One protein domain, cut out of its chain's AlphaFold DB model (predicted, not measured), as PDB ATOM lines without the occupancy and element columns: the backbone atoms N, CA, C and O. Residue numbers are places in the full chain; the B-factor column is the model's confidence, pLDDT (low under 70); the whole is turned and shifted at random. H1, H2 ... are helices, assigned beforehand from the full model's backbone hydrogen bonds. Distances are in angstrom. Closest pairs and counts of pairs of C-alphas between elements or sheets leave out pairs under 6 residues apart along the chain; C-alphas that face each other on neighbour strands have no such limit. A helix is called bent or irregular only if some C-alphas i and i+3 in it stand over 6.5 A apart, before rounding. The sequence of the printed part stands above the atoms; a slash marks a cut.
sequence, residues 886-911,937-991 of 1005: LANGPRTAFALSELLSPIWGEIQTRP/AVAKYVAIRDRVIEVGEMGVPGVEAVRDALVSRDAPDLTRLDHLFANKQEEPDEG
ATOM      1  N   LEU A 886     200.646 168.664 189.851       85.25
ATOM      2  CA  LEU A 886     200.763 167.610 188.831       85.25
ATOM      3  C   LEU A 886     201.350 168.071 187.489       85.25
ATOM      4  O   LEU A 886     201.667 167.227 186.654       85.25
ATOM      5  N   ALA A 887     201.558 169.374 187.278       81.25
ATOM      6  CA  ALA A 887     202.151 169.891 186.041       81.25
ATOM      7  C   ALA A 887     203.553 169.314 185.747       81.25
ATOM      8  O   ALA A 887     203.946 169.185 184.590       81.25
ATOM      9  N   ASN A 888     204.276 168.892 186.790       76.38
ATOM     10  CA  ASN A 888     205.604 168.283 186.694       76.38
ATOM     11  C   ASN A 888     205.555 166.743 186.510       76.38
ATOM     12  O   ASN A 888     206.585 166.082 186.640       76.38
ATOM     13  N   GLY A 889     204.378 166.164 186.243       80.44
ATOM     14  CA  GLY A 889     204.173 164.731 186.006       80.44
ATOM     15  C   GLY A 889     203.292 164.026 187.053       80.44
ATOM     16  O   GLY A 889     202.920 164.620 188.069       80.44
ATOM     17  N   PRO A 890     202.948 162.745 186.816       85.25
ATOM     18  CA  PRO A 890     202.053 161.977 187.677       85.25
ATOM     19  C   PRO A 890     202.637 161.764 189.080       85.25
ATOM     20  O   PRO A 890     203.824 161.474 189.243       85.25
ATOM     21  N   ARG A 891     201.788 161.856 190.110       86.12
ATOM     22  CA  ARG A 891     202.178 161.685 191.521       86.12
ATOM     23  C   ARG A 891     201.243 160.728 192.246       86.12
ATOM     24  O   ARG A 891     200.085 160.570 191.876       86.12
ATOM     25  N   THR A 892     201.722 160.116 193.326       86.06
ATOM     26  CA  THR A 892     200.835 159.366 194.226       86.06
ATOM     27  C   THR A 892     199.949 160.327 195.019       86.06
ATOM     28  O   THR A 892     200.375 161.419 195.395       86.06
ATOM     29  N   ALA A 893     198.728 159.909 195.348       81.50
ATOM     30  CA  ALA A 893     197.812 160.709 196.159       81.50
ATOM     31  C   ALA A 893     198.350 161.038 197.563       81.50
ATOM     32  O   ALA A 893     197.942 162.037 198.145       81.50
ATOM     33  N   PHE A 894     199.277 160.227 198.089       83.00
ATOM     34  CA  PHE A 894     199.994 160.523 199.331       83.00
ATOM     35  C   PHE A 894     200.948 161.713 199.158       83.00
ATOM     36  O   PHE A 894     200.843 162.687 199.899       83.00
ATOM     37  N   ALA A 895     201.785 161.694 198.113       81.62
ATOM     38  CA  ALA A 895     202.647 162.828 197.787       81.62
ATOM     39  C   ALA A 895     201.828 164.096 197.481       81.62
ATOM     40  O   ALA A 895     202.227 165.186 197.869       81.62
ATOM     41  N   LEU A 896     200.655 163.976 196.845       83.06
ATOM     42  CA  LEU A 896     199.751 165.120 196.666       83.06
ATOM     43  C   LEU A 896     199.210 165.658 197.995       83.06
ATOM     44  O   LEU A 896     199.242 166.868 198.192       83.06
ATOM     45  N   SER A 897     198.764 164.803 198.923       83.06
ATOM     46  CA  SER A 897     198.335 165.278 200.248       83.06
ATOM     47  C   SER A 897     199.468 165.945 201.036       83.06
ATOM     48  O   SER A 897     199.207 166.930 201.716       83.06
ATOM     49  N   GLU A 898     200.717 165.483 200.908       81.44
ATOM     50  CA  GLU A 898     201.874 166.135 201.541       81.44
ATOM     51  C   GLU A 898     202.178 167.506 200.917       81.44
ATOM     52  O   GLU A 898     202.301 168.490 201.643       81.44
ATOM     53  N   LEU A 899     202.233 167.603 199.583       80.81
ATOM     54  CA  LEU A 899     202.528 168.857 198.868       80.81
ATOM     55  C   LEU A 899     201.430 169.918 199.052       80.81
ATOM     56  O   LEU A 899     201.717 171.112 199.008       80.81
ATOM     57  N   LEU A 900     200.180 169.492 199.256       81.75
ATOM     58  CA  LEU A 900     199.038 170.379 199.489       81.75
ATOM     59  C   LEU A 900     198.834 170.717 200.972       81.75
ATOM     60  O   LEU A 900     198.180 171.717 201.262       81.75
ATOM     61  N   SER A 901     199.409 169.946 201.902       80.56
ATOM     62  CA  SER A 901     199.263 170.154 203.352       80.56
ATOM     63  C   SER A 901     199.591 171.588 203.816       80.56
ATOM     64  O   SER A 901     198.784 172.150 204.560       80.56
ATOM     65  N   PRO A 902     200.656 172.263 203.324       73.56
ATOM     66  CA  PRO A 902     200.941 173.663 203.667       73.56
ATOM     67  C   PRO A 902     199.850 174.677 203.283       73.56
ATOM     68  O   PRO A 902     199.761 175.737 203.895       73.56
ATOM     69  N   ILE A 903     199.027 174.376 202.271       74.56
ATOM     70  CA  ILE A 903     197.984 175.283 201.756       74.56
ATOM     71  C   ILE A 903     196.598 174.878 202.283       74.56
ATOM     72  O   ILE A 903     195.767 175.729 202.601       74.56
ATOM     73  N   TRP A 904     196.334 173.570 202.372       68.81
ATOM     74  CA  TRP A 904     195.011 173.010 202.668       68.81
ATOM     75  C   TRP A 904     194.827 172.504 204.102       68.81
ATOM     76  O   TRP A 904     193.684 172.337 204.540       68.81
ATOM     77  N   GLY A 905     195.920 172.260 204.827       69.94
ATOM     78  CA  GLY A 905     195.936 171.422 206.024       69.94
ATOM     79  C   GLY A 905     195.905 169.924 205.689       69.94
ATOM     80  O   GLY A 905     196.010 169.522 204.531       69.94
ATOM     81  N   GLU A 906     195.748 169.084 206.713       72.00
ATOM     82  CA  GLU A 906     195.808 167.619 206.601       72.00
ATOM     83  C   GLU A 906     194.628 167.030 205.789       72.00
ATOM     84  O   GLU A 906     193.601 166.622 206.339       72.00
ATOM     85  N   ILE A 907     194.763 166.962 204.457       74.75
ATOM     86  CA  ILE A 907     193.791 166.268 203.600       74.75
ATOM     87  C   ILE A 907     194.010 164.754 203.691       74.75
ATOM     88  O   ILE A 907     195.060 164.232 203.315       74.75
ATOM     89  N   GLN A 908     192.976 164.013 204.085       79.19
ATOM     90  CA  GLN A 908     193.011 162.553 204.017       79.19
ATOM     91  C   GLN A 908     193.057 162.064 202.555       79.19
ATOM     92  O   GLN A 908     192.220 162.423 201.723       79.19
ATOM     93  N   THR A 909     193.999 161.165 202.258       80.62
ATOM     94  CA  THR A 909     194.267 160.645 200.900       80.62
ATOM     95  C   THR A 909     193.068 159.993 200.208       80.62
ATOM     96  O   THR A 909     192.961 160.059 198.985       80.62
ATOM     97  N   ARG A 910     192.155 159.358 200.958       82.75
ATOM     98  CA  ARG A 910     190.964 158.697 200.392       82.75
ATOM     99  C   ARG A 910     189.894 159.701 199.926       82.75
ATOM    100  O   ARG A 910     189.496 159.579 198.769       82.75
ATOM    101  N   PRO A 911     189.474 160.692 200.737       83.44
ATOM    102  CA  PRO A 911     188.693 161.826 200.251       83.44
ATOM    103  C   PRO A 911     189.289 162.506 199.018       83.44
ATOM    104  O   PRO A 911     188.573 162.718 198.043       83.44
ATOM    105  N   ALA A 937     194.527 178.527 182.172       81.25
ATOM    106  CA  ALA A 937     194.959 179.363 183.292       81.25
ATOM    107  C   ALA A 937     196.182 178.788 184.034       81.25
ATOM    108  O   ALA A 937     197.150 179.505 184.281       81.25
ATOM    109  N   VAL A 938     196.157 177.488 184.346       82.81
ATOM    110  CA  VAL A 938     197.253 176.767 185.011       82.81
ATOM    111  C   VAL A 938     198.446 176.627 184.070       82.81
ATOM    112  O   VAL A 938     199.569 176.898 184.480       82.81
ATOM    113  N   ALA A 939     198.224 176.280 182.799       81.69
ATOM    114  CA  ALA A 939     199.288 176.152 181.805       81.69
ATOM    115  C   ALA A 939     200.033 177.483 181.576       81.69
ATOM    116  O   ALA A 939     201.265 177.506 181.566       81.69
ATOM    117  N   LYS A 940     199.305 178.606 181.465       81.31
ATOM    118  CA  LYS A 940     199.881 179.961 181.393       81.31
ATOM    119  C   LYS A 940     200.652 180.322 182.663       81.31
ATOM    120  O   LYS A 940     201.776 180.810 182.561       81.31
ATOM    121  N   TYR A 941     200.075 180.061 183.838       84.38
ATOM    122  CA  TYR A 941     200.715 180.316 185.128       84.38
ATOM    123  C   TYR A 941     202.032 179.537 185.274       84.38
ATOM    124  O   TYR A 941     203.082 180.147 185.470       84.38
ATOM    125  N   VAL A 942     201.998 178.213 185.087       82.19
ATOM    126  CA  VAL A 942     203.161 177.314 185.175       82.19
ATOM    127  C   VAL A 942     204.245 177.715 184.171       82.19
ATOM    128  O   VAL A 942     205.389 177.920 184.562       82.19
ATOM    129  N   ALA A 943     203.897 177.952 182.901       81.62
ATOM    130  CA  ALA A 943     204.872 178.346 181.880       81.62
ATOM    131  C   ALA A 943     205.496 179.740 182.105       81.62
ATOM    132  O   ALA A 943     206.550 180.040 181.537       81.62
ATOM    133  N   ILE A 944     204.870 180.614 182.903       80.69
ATOM    134  CA  ILE A 944     205.461 181.891 183.330       80.69
ATOM    135  C   ILE A 944     206.313 181.689 184.587       80.69
ATOM    136  O   ILE A 944     207.456 182.145 184.600       80.69
ATOM    137  N   ARG A 945     205.798 180.968 185.591       81.62
ATOM    138  CA  ARG A 945     206.499 180.595 186.828       81.62
ATOM    139  C   ARG A 945     207.828 179.903 186.532       81.62
ATOM    140  O   ARG A 945     208.862 180.352 187.010       81.62
ATOM    141  N   ASP A 946     207.809 178.863 185.706       79.56
ATOM    142  CA  ASP A 946     208.986 178.033 185.439       79.56
ATOM    143  C   ASP A 946     210.059 178.814 184.676       79.56
ATOM    144  O   ASP A 946     211.230 178.729 185.020       79.56
ATOM    145  N   ARG A 947     209.669 179.707 183.757       76.94
ATOM    146  CA  ARG A 947     210.606 180.641 183.107       76.94
ATOM    147  C   ARG A 947     211.206 181.675 184.063       76.94
ATOM    148  O   ARG A 947     212.301 182.162 183.806       76.94
ATOM    149  N   VAL A 948     210.500 182.056 185.131       75.31
ATOM    150  CA  VAL A 948     211.050 182.932 186.182       75.31
ATOM    151  C   VAL A 948     211.992 182.146 187.102       75.31
ATOM    152  O   VAL A 948     213.013 182.688 187.510       75.31
ATOM    153  N   ILE A 949     211.710 180.862 187.356       71.56
ATOM    154  CA  ILE A 949     212.607 179.940 188.075       71.56
ATOM    155  C   ILE A 949     213.893 179.681 187.272       71.56
ATOM    156  O   ILE A 949     214.980 179.818 187.817       71.56
ATOM    157  N   GLU A 950     213.797 179.370 185.975       68.50
ATOM    158  CA  GLU A 950     214.951 179.110 185.094       68.50
ATOM    159  C   GLU A 950     215.903 180.311 184.966       68.50
ATOM    160  O   GLU A 950     217.105 180.130 184.784       68.50
ATOM    161  N   VAL A 951     215.380 181.539 185.058       65.00
ATOM    162  CA  VAL A 951     216.174 182.782 185.028       65.00
ATOM    163  C   VAL A 951     216.710 183.158 186.420       65.00
ATOM    164  O   VAL A 951     217.688 183.898 186.526       65.00
ATOM    165  N   GLY A 952     216.101 182.644 187.491       60.09
ATOM    166  CA  GLY A 952     216.527 182.834 188.877       60.09
ATOM    167  C   GLY A 952     217.512 181.763 189.339       60.09
ATOM    168  O   GLY A 952     217.141 180.876 190.107       60.09
ATOM    169  N   GLU A 953     218.775 181.844 188.905       48.31
ATOM    170  CA  GLU A 953     219.816 180.916 189.365       48.31
ATOM    171  C   GLU A 953     219.907 180.880 190.909       48.31
ATOM    172  O   GLU A 953     220.156 181.893 191.559       48.31
ATOM    173  N   MET A 954     219.779 179.675 191.484       48.41
ATOM    174  CA  MET A 954     220.095 179.349 192.887       48.41
ATOM    175  C   MET A 954     219.207 179.987 193.984       48.41
ATOM    176  O   MET A 954     219.715 180.442 195.010       48.41
ATOM    177  N   GLY A 955     217.875 179.929 193.865       48.62
ATOM    178  CA  GLY A 955     216.990 180.189 195.014       48.62
ATOM    179  C   GLY A 955     215.493 180.087 194.718       48.62
ATOM    180  O   GLY A 955     215.075 180.201 193.572       48.62
ATOM    181  N   VAL A 956     214.671 179.886 195.759       52.44
ATOM    182  CA  VAL A 956     213.199 179.939 195.632       52.44
ATOM    183  C   VAL A 956     212.806 181.326 195.099       52.44
ATOM    184  O   VAL A 956     213.212 182.320 195.705       52.44
ATOM    185  N   PRO A 957     212.039 181.427 193.996       53.62
ATOM    186  CA  PRO A 957     211.680 182.715 193.411       53.62
ATOM    187  C   PRO A 957     210.868 183.570 194.389       53.62
ATOM    188  O   PRO A 957     209.947 183.089 195.051       53.62
ATOM    189  N   GLY A 958     211.162 184.870 194.433       62.72
ATOM    190  CA  GLY A 958     210.326 185.826 195.153       62.72
ATOM    191  C   GLY A 958     208.921 185.868 194.549       62.72
ATOM    192  O   GLY A 958     208.774 186.073 193.343       62.72
ATOM    193  N   VAL A 959     207.890 185.710 195.388       65.81
ATOM    194  CA  VAL A 959     206.468 185.731 194.982       65.81
ATOM    195  C   VAL A 959     206.146 186.975 194.140       65.81
ATOM    196  O   VAL A 959     205.406 186.899 193.163       65.81
ATOM    197  N   GLU A 960     206.740 188.113 194.499       67.56
ATOM    198  CA  GLU A 960     206.578 189.406 193.830       67.56
ATOM    199  C   GLU A 960     207.089 189.380 192.379       67.56
ATOM    200  O   GLU A 960     206.361 189.775 191.474       67.56
ATOM    201  N   ALA A 961     208.269 188.801 192.121       71.06
ATOM    202  CA  ALA A 961     208.827 188.698 190.769       71.06
ATOM    203  C   ALA A 961     207.982 187.803 189.843       71.06
ATOM    204  O   ALA A 961     207.881 188.056 188.641       71.06
ATOM    205  N   VAL A 962     207.337 186.770 190.398       74.94
ATOM    206  CA  VAL A 962     206.388 185.924 189.658       74.94
ATOM    207  C   VAL A 962     205.086 186.686 189.389       74.94
ATOM    208  O   VAL A 962     204.586 186.639 188.266       74.94
ATOM    209  N   ARG A 963     204.567 187.449 190.361       74.56
ATOM    210  CA  ARG A 963     203.386 188.313 190.170       74.56
ATOM    211  C   ARG A 963     203.611 189.387 189.108       74.56
ATOM    212  O   ARG A 963     202.783 189.507 188.210       74.56
ATOM    213  N   ASP A 964     204.737 190.095 189.136       75.00
ATOM    214  CA  ASP A 964     205.079 191.100 188.123       75.00
ATOM    215  C   ASP A 964     205.171 190.478 186.716       75.00
ATOM    216  O   ASP A 964     204.656 191.027 185.735       75.00
ATOM    217  N   ALA A 965     205.756 189.280 186.607       72.19
ATOM    218  CA  ALA A 965     205.829 188.543 185.348       72.19
ATOM    219  C   ALA A 965     204.452 188.076 184.831       72.19
ATOM    220  O   ALA A 965     204.256 188.029 183.615       72.19
ATOM    221  N   LEU A 966     203.498 187.772 185.717       79.44
ATOM    222  CA  LEU A 966     202.112 187.427 185.363       79.44
ATOM    223  C   LEU A 966     201.310 188.668 184.940       79.44
ATOM    224  O   LEU A 966     200.683 188.656 183.880       79.44
ATOM    225  N   VAL A 967     201.403 189.767 185.698       77.25
ATOM    226  CA  VAL A 967     200.748 191.054 185.391       77.25
ATOM    227  C   VAL A 967     201.234 191.623 184.055       77.25
ATOM    228  O   VAL A 967     200.428 192.066 183.241       77.25
ATOM    229  N   SER A 968     202.535 191.542 183.762       74.69
ATOM    230  CA  SER A 968     203.105 191.983 182.476       74.69
ATOM    231  C   SER A 968     202.686 191.143 181.253       74.69
ATOM    232  O   SER A 968     203.028 191.496 180.122       74.69
ATOM    233  N   ARG A 969     201.987 190.017 181.463       73.75
ATOM    234  CA  ARG A 969     201.612 189.029 180.434       73.75
ATOM    235  C   ARG A 969     200.121 188.671 180.431       73.75
ATOM    236  O   ARG A 969     199.748 187.735 179.729       73.75
ATOM    237  N   ASP A 970     199.302 189.407 181.185       73.25
ATOM    238  CA  ASP A 970     197.851 189.201 181.318       73.25
ATOM    239  C   ASP A 970     197.484 187.743 181.675       73.25
ATOM    240  O   ASP A 970     196.681 187.072 181.022       73.25
ATOM    241  N   ALA A 971     198.162 187.215 182.702       74.19
ATOM    242  CA  ALA A 971     198.010 185.845 183.184       74.19
ATOM    243  C   ALA A 971     197.463 185.806 184.627       74.19
ATOM    244  O   ALA A 971     197.801 186.676 185.434       74.19
ATOM    245  N   PRO A 972     196.638 184.801 184.984       76.56
ATOM    246  CA  PRO A 972     196.002 184.730 186.299       76.56
ATOM    247  C   PRO A 972     197.017 184.457 187.419       76.56
ATOM    248  O   PRO A 972     197.860 183.564 187.304       76.56
ATOM    249  N   ASP A 973     196.902 185.191 188.530       79.56
ATOM    250  CA  ASP A 973     197.719 184.949 189.722       79.56
ATOM    251  C   ASP A 973     197.203 183.740 190.514       79.56
ATOM    252  O   ASP A 973     196.240 183.833 191.276       79.56
ATOM    253  N   LEU A 974     197.881 182.602 190.346       80.75
ATOM    254  CA  LEU A 974     197.653 181.380 191.117       80.75
ATOM    255  C   LEU A 974     198.718 181.154 192.209       80.75
ATOM    256  O   LEU A 974     198.754 180.078 192.799       80.75
ATOM    257  N   THR A 975     199.559 182.150 192.542       77.62
ATOM    258  CA  THR A 975     200.631 182.007 193.559       77.62
ATOM    259  C   THR A 975     200.128 181.592 194.943       77.62
ATOM    260  O   THR A 975     200.875 180.970 195.691       77.62
ATOM    261  N   ARG A 976     198.863 181.878 195.289       77.75
ATOM    262  CA  ARG A 976     198.229 181.407 196.538       77.75
ATOM    263  C   ARG A 976     198.052 179.881 196.587       77.75
ATOM    264  O   ARG A 976     197.932 179.323 197.671       77.75
ATOM    265  N   LEU A 977     197.975 179.232 195.427       77.44
ATOM    266  CA  LEU A 977     197.605 177.824 195.265       77.44
ATOM    267  C   LEU A 977     198.795 176.935 194.879       77.44
ATOM    268  O   LEU A 977     198.625 175.732 194.695       77.44
ATOM    269  N   ASP A 978     199.994 177.509 194.760       79.88
ATOM    270  CA  ASP A 978     201.203 176.779 194.399       79.88
ATOM    271  C   ASP A 978     202.076 176.477 195.627       79.88
ATOM    272  O   ASP A 978     202.627 177.366 196.282       79.88
ATOM    273  N   HIS A 979     202.236 175.180 195.892       73.00
ATOM    274  CA  HIS A 979     203.044 174.605 196.966       73.00
ATOM    275  C   HIS A 979     204.474 175.159 197.069       73.00
ATOM    276  O   HIS A 979     205.014 175.231 198.173       73.00
ATOM    277  N   LEU A 980     205.070 175.605 195.956       73.62
ATOM    278  CA  LEU A 980     206.425 176.166 195.919       73.62
ATOM    279  C   LEU A 980     206.581 177.470 196.724       73.62
ATOM    280  O   LEU A 980     207.701 177.824 197.087       73.62
ATOM    281  N   PHE A 981     205.478 178.164 197.026       74.75
ATOM    282  CA  PHE A 981     205.470 179.432 197.768       74.75
ATOM    283  C   PHE A 981     204.802 179.331 199.148       74.75
ATOM    284  O   PHE A 981     204.753 180.319 199.877       74.75
ATOM    285  N   ALA A 982     204.275 178.158 199.511       63.47
ATOM    286  CA  ALA A 982     203.441 177.994 200.700       63.47
ATOM    287  C   ALA A 982     204.238 177.977 202.018       63.47
ATOM    288  O   ALA A 982     203.759 178.483 203.029       63.47
ATOM    289  N   ASN A 983     205.466 177.443 202.001       52.56
ATOM    290  CA  ASN A 983     206.330 177.337 203.178       52.56
ATOM    291  C   ASN A 983     207.573 178.227 203.061       52.56
ATOM    292  O   ASN A 983     208.583 177.819 202.486       52.56
ATOM    293  N   LYS A 984     207.509 179.413 203.680       45.94
ATOM    294  CA  LYS A 984     208.669 180.094 204.285       45.94
ATOM    295  C   LYS A 984     208.235 181.159 205.303       45.94
ATOM    296  O   LYS A 984     208.439 182.356 205.122       45.94
ATOM    297  N   GLN A 985     207.623 180.697 206.394       37.81
ATOM    298  CA  GLN A 985     207.847 181.347 207.690       37.81
ATOM    299  C   GLN A 985     209.179 180.840 208.262       37.81
ATOM    300  O   GLN A 985     209.691 179.808 207.826       37.81
ATOM    301  N   GLU A 986     209.774 181.612 209.164       42.81
ATOM    302  CA  GLU A 986     211.143 181.412 209.643       42.81
ATOM    303  C   GLU A 986     211.218 180.248 210.650       42.81
ATOM    304  O   GLU A 986     210.826 180.399 211.807       42.81
ATOM    305  N   GLU A 987     211.761 179.102 210.231       32.53
ATOM    306  CA  GLU A 987     212.413 178.167 211.160       32.53
ATOM    307  C   GLU A 987     213.882 178.610 211.340       32.53
ATOM    308  O   GLU A 987     214.538 178.910 210.336       32.53
ATOM    309  N   PRO A 988     214.399 178.718 212.580       38.69
ATOM    310  CA  PRO A 988     215.770 179.163 212.851       38.69
ATOM    311  C   PRO A 988     216.821 178.063 212.596       38.69
ATOM    312  O   PRO A 988     216.487 176.888 212.455       38.69
ATOM    313  N   ASP A 989     218.103 178.450 212.580       43.34
ATOM    314  CA  ASP A 989     219.269 177.647 212.159       43.34
ATOM    315  C   ASP A 989     219.662 176.440 213.058       43.34
ATOM    316  O   ASP A 989     220.834 176.244 213.388       43.34
ATOM    317  N   GLU A 990     218.727 175.543 213.395       46.56
ATOM    318  CA  GLU A 990     219.046 174.274 214.085       46.56
ATOM    319  C   GLU A 990     219.964 173.348 213.245       46.56
ATOM    320  O   GLU A 990     220.620 172.446 213.775       46.56
ATOM    321  N   GLY A 991     220.068 173.595 211.932       45.09
ATOM    322  CA  GLY A 991     220.981 172.890 211.028       45.09
ATOM    323  C   GLY A 991     222.461 173.255 211.205       45.09
ATOM    324  O   GLY A 991     223.315 172.367 211.121       45.09
TER     325      GLY A 991
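This is residues 886 to 911 and 937 to 991 of the 1005 residues of the protein "RNA polymerase sigma factor, putative" of Roseobacter denitrificans (strain ATCC 33942 / OCh 114) (UniProt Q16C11). Two helices, H2 and H3, cross each other in a small pair on one side, while a single helix, H1, lies by itself on the other side; the unnamed stretch after H3 runs through the space between them, and its last residues, 985 to 991, stick out as a free tail. The printed part has 81 residues with three named helices, in the order H1, H2, H3, and no named strand. The class is all helix, though the named helices hold 36 of the 81 residues, under half. The whole is only just loose, close to compact, with a radius of gyration of the C-alphas of 14.3 A, and its outline is flat, spanning 39 by 35 by 19 A.

The printed part begins at Leu 886, with its C-alpha at (200.763, 167.610, 188.831). H1 covers residues 893 to 904, 14.2 A from first to last C-alpha, and starts with C-alpha 893 at (197.812, 160.709, 196.159). It is irregular, but only just: C-alphas 899 and 902 are 7.0 A apart. After the cut, H2 covers residues 937 to 951 and is the longest helix, 21.6 A from first to last C-alpha. H3 covers residues 959 to 967, 12.4 A from first to last C-alpha, and ends with C-alpha 967 at (200.748, 191.054, 185.391).

H2 and H3 touch, with 8 pairs of C-alphas within 8 A. Their closest C-alphas are those of Arg 945 and Val 962, 6.0 A apart. Their lines stand at a steep tilt of 56 degrees, and they run opposite ways. Their centres are 10.1 A apart. H1 touches no helix; it is apart from H2 and from H3. In H3 every O i to N i+4 pair is within hydrogen-bond range, as are 6 of 8 such pairs in H1 and 10 of 11 in H2.

The two C-alphas farthest apart are those of Asp 970 and Glu 990, 41.8 A. Residues 912 to 936 are not printed, and C-alphas 911 and 937 stand 25.2 A apart across this cut. The link from H1 to H2 runs across the cut; the link from H2 to H3, 7 residues, is short. Residues 968 to 991, 24 residues, form a long stretch with no named element, and of these residues 985 to 991 stand free. The mean pLDDT of the printed part is 71.6, and it is under 70 at residues 904 to 905, 950 to 960 and 982 to 991 of this model.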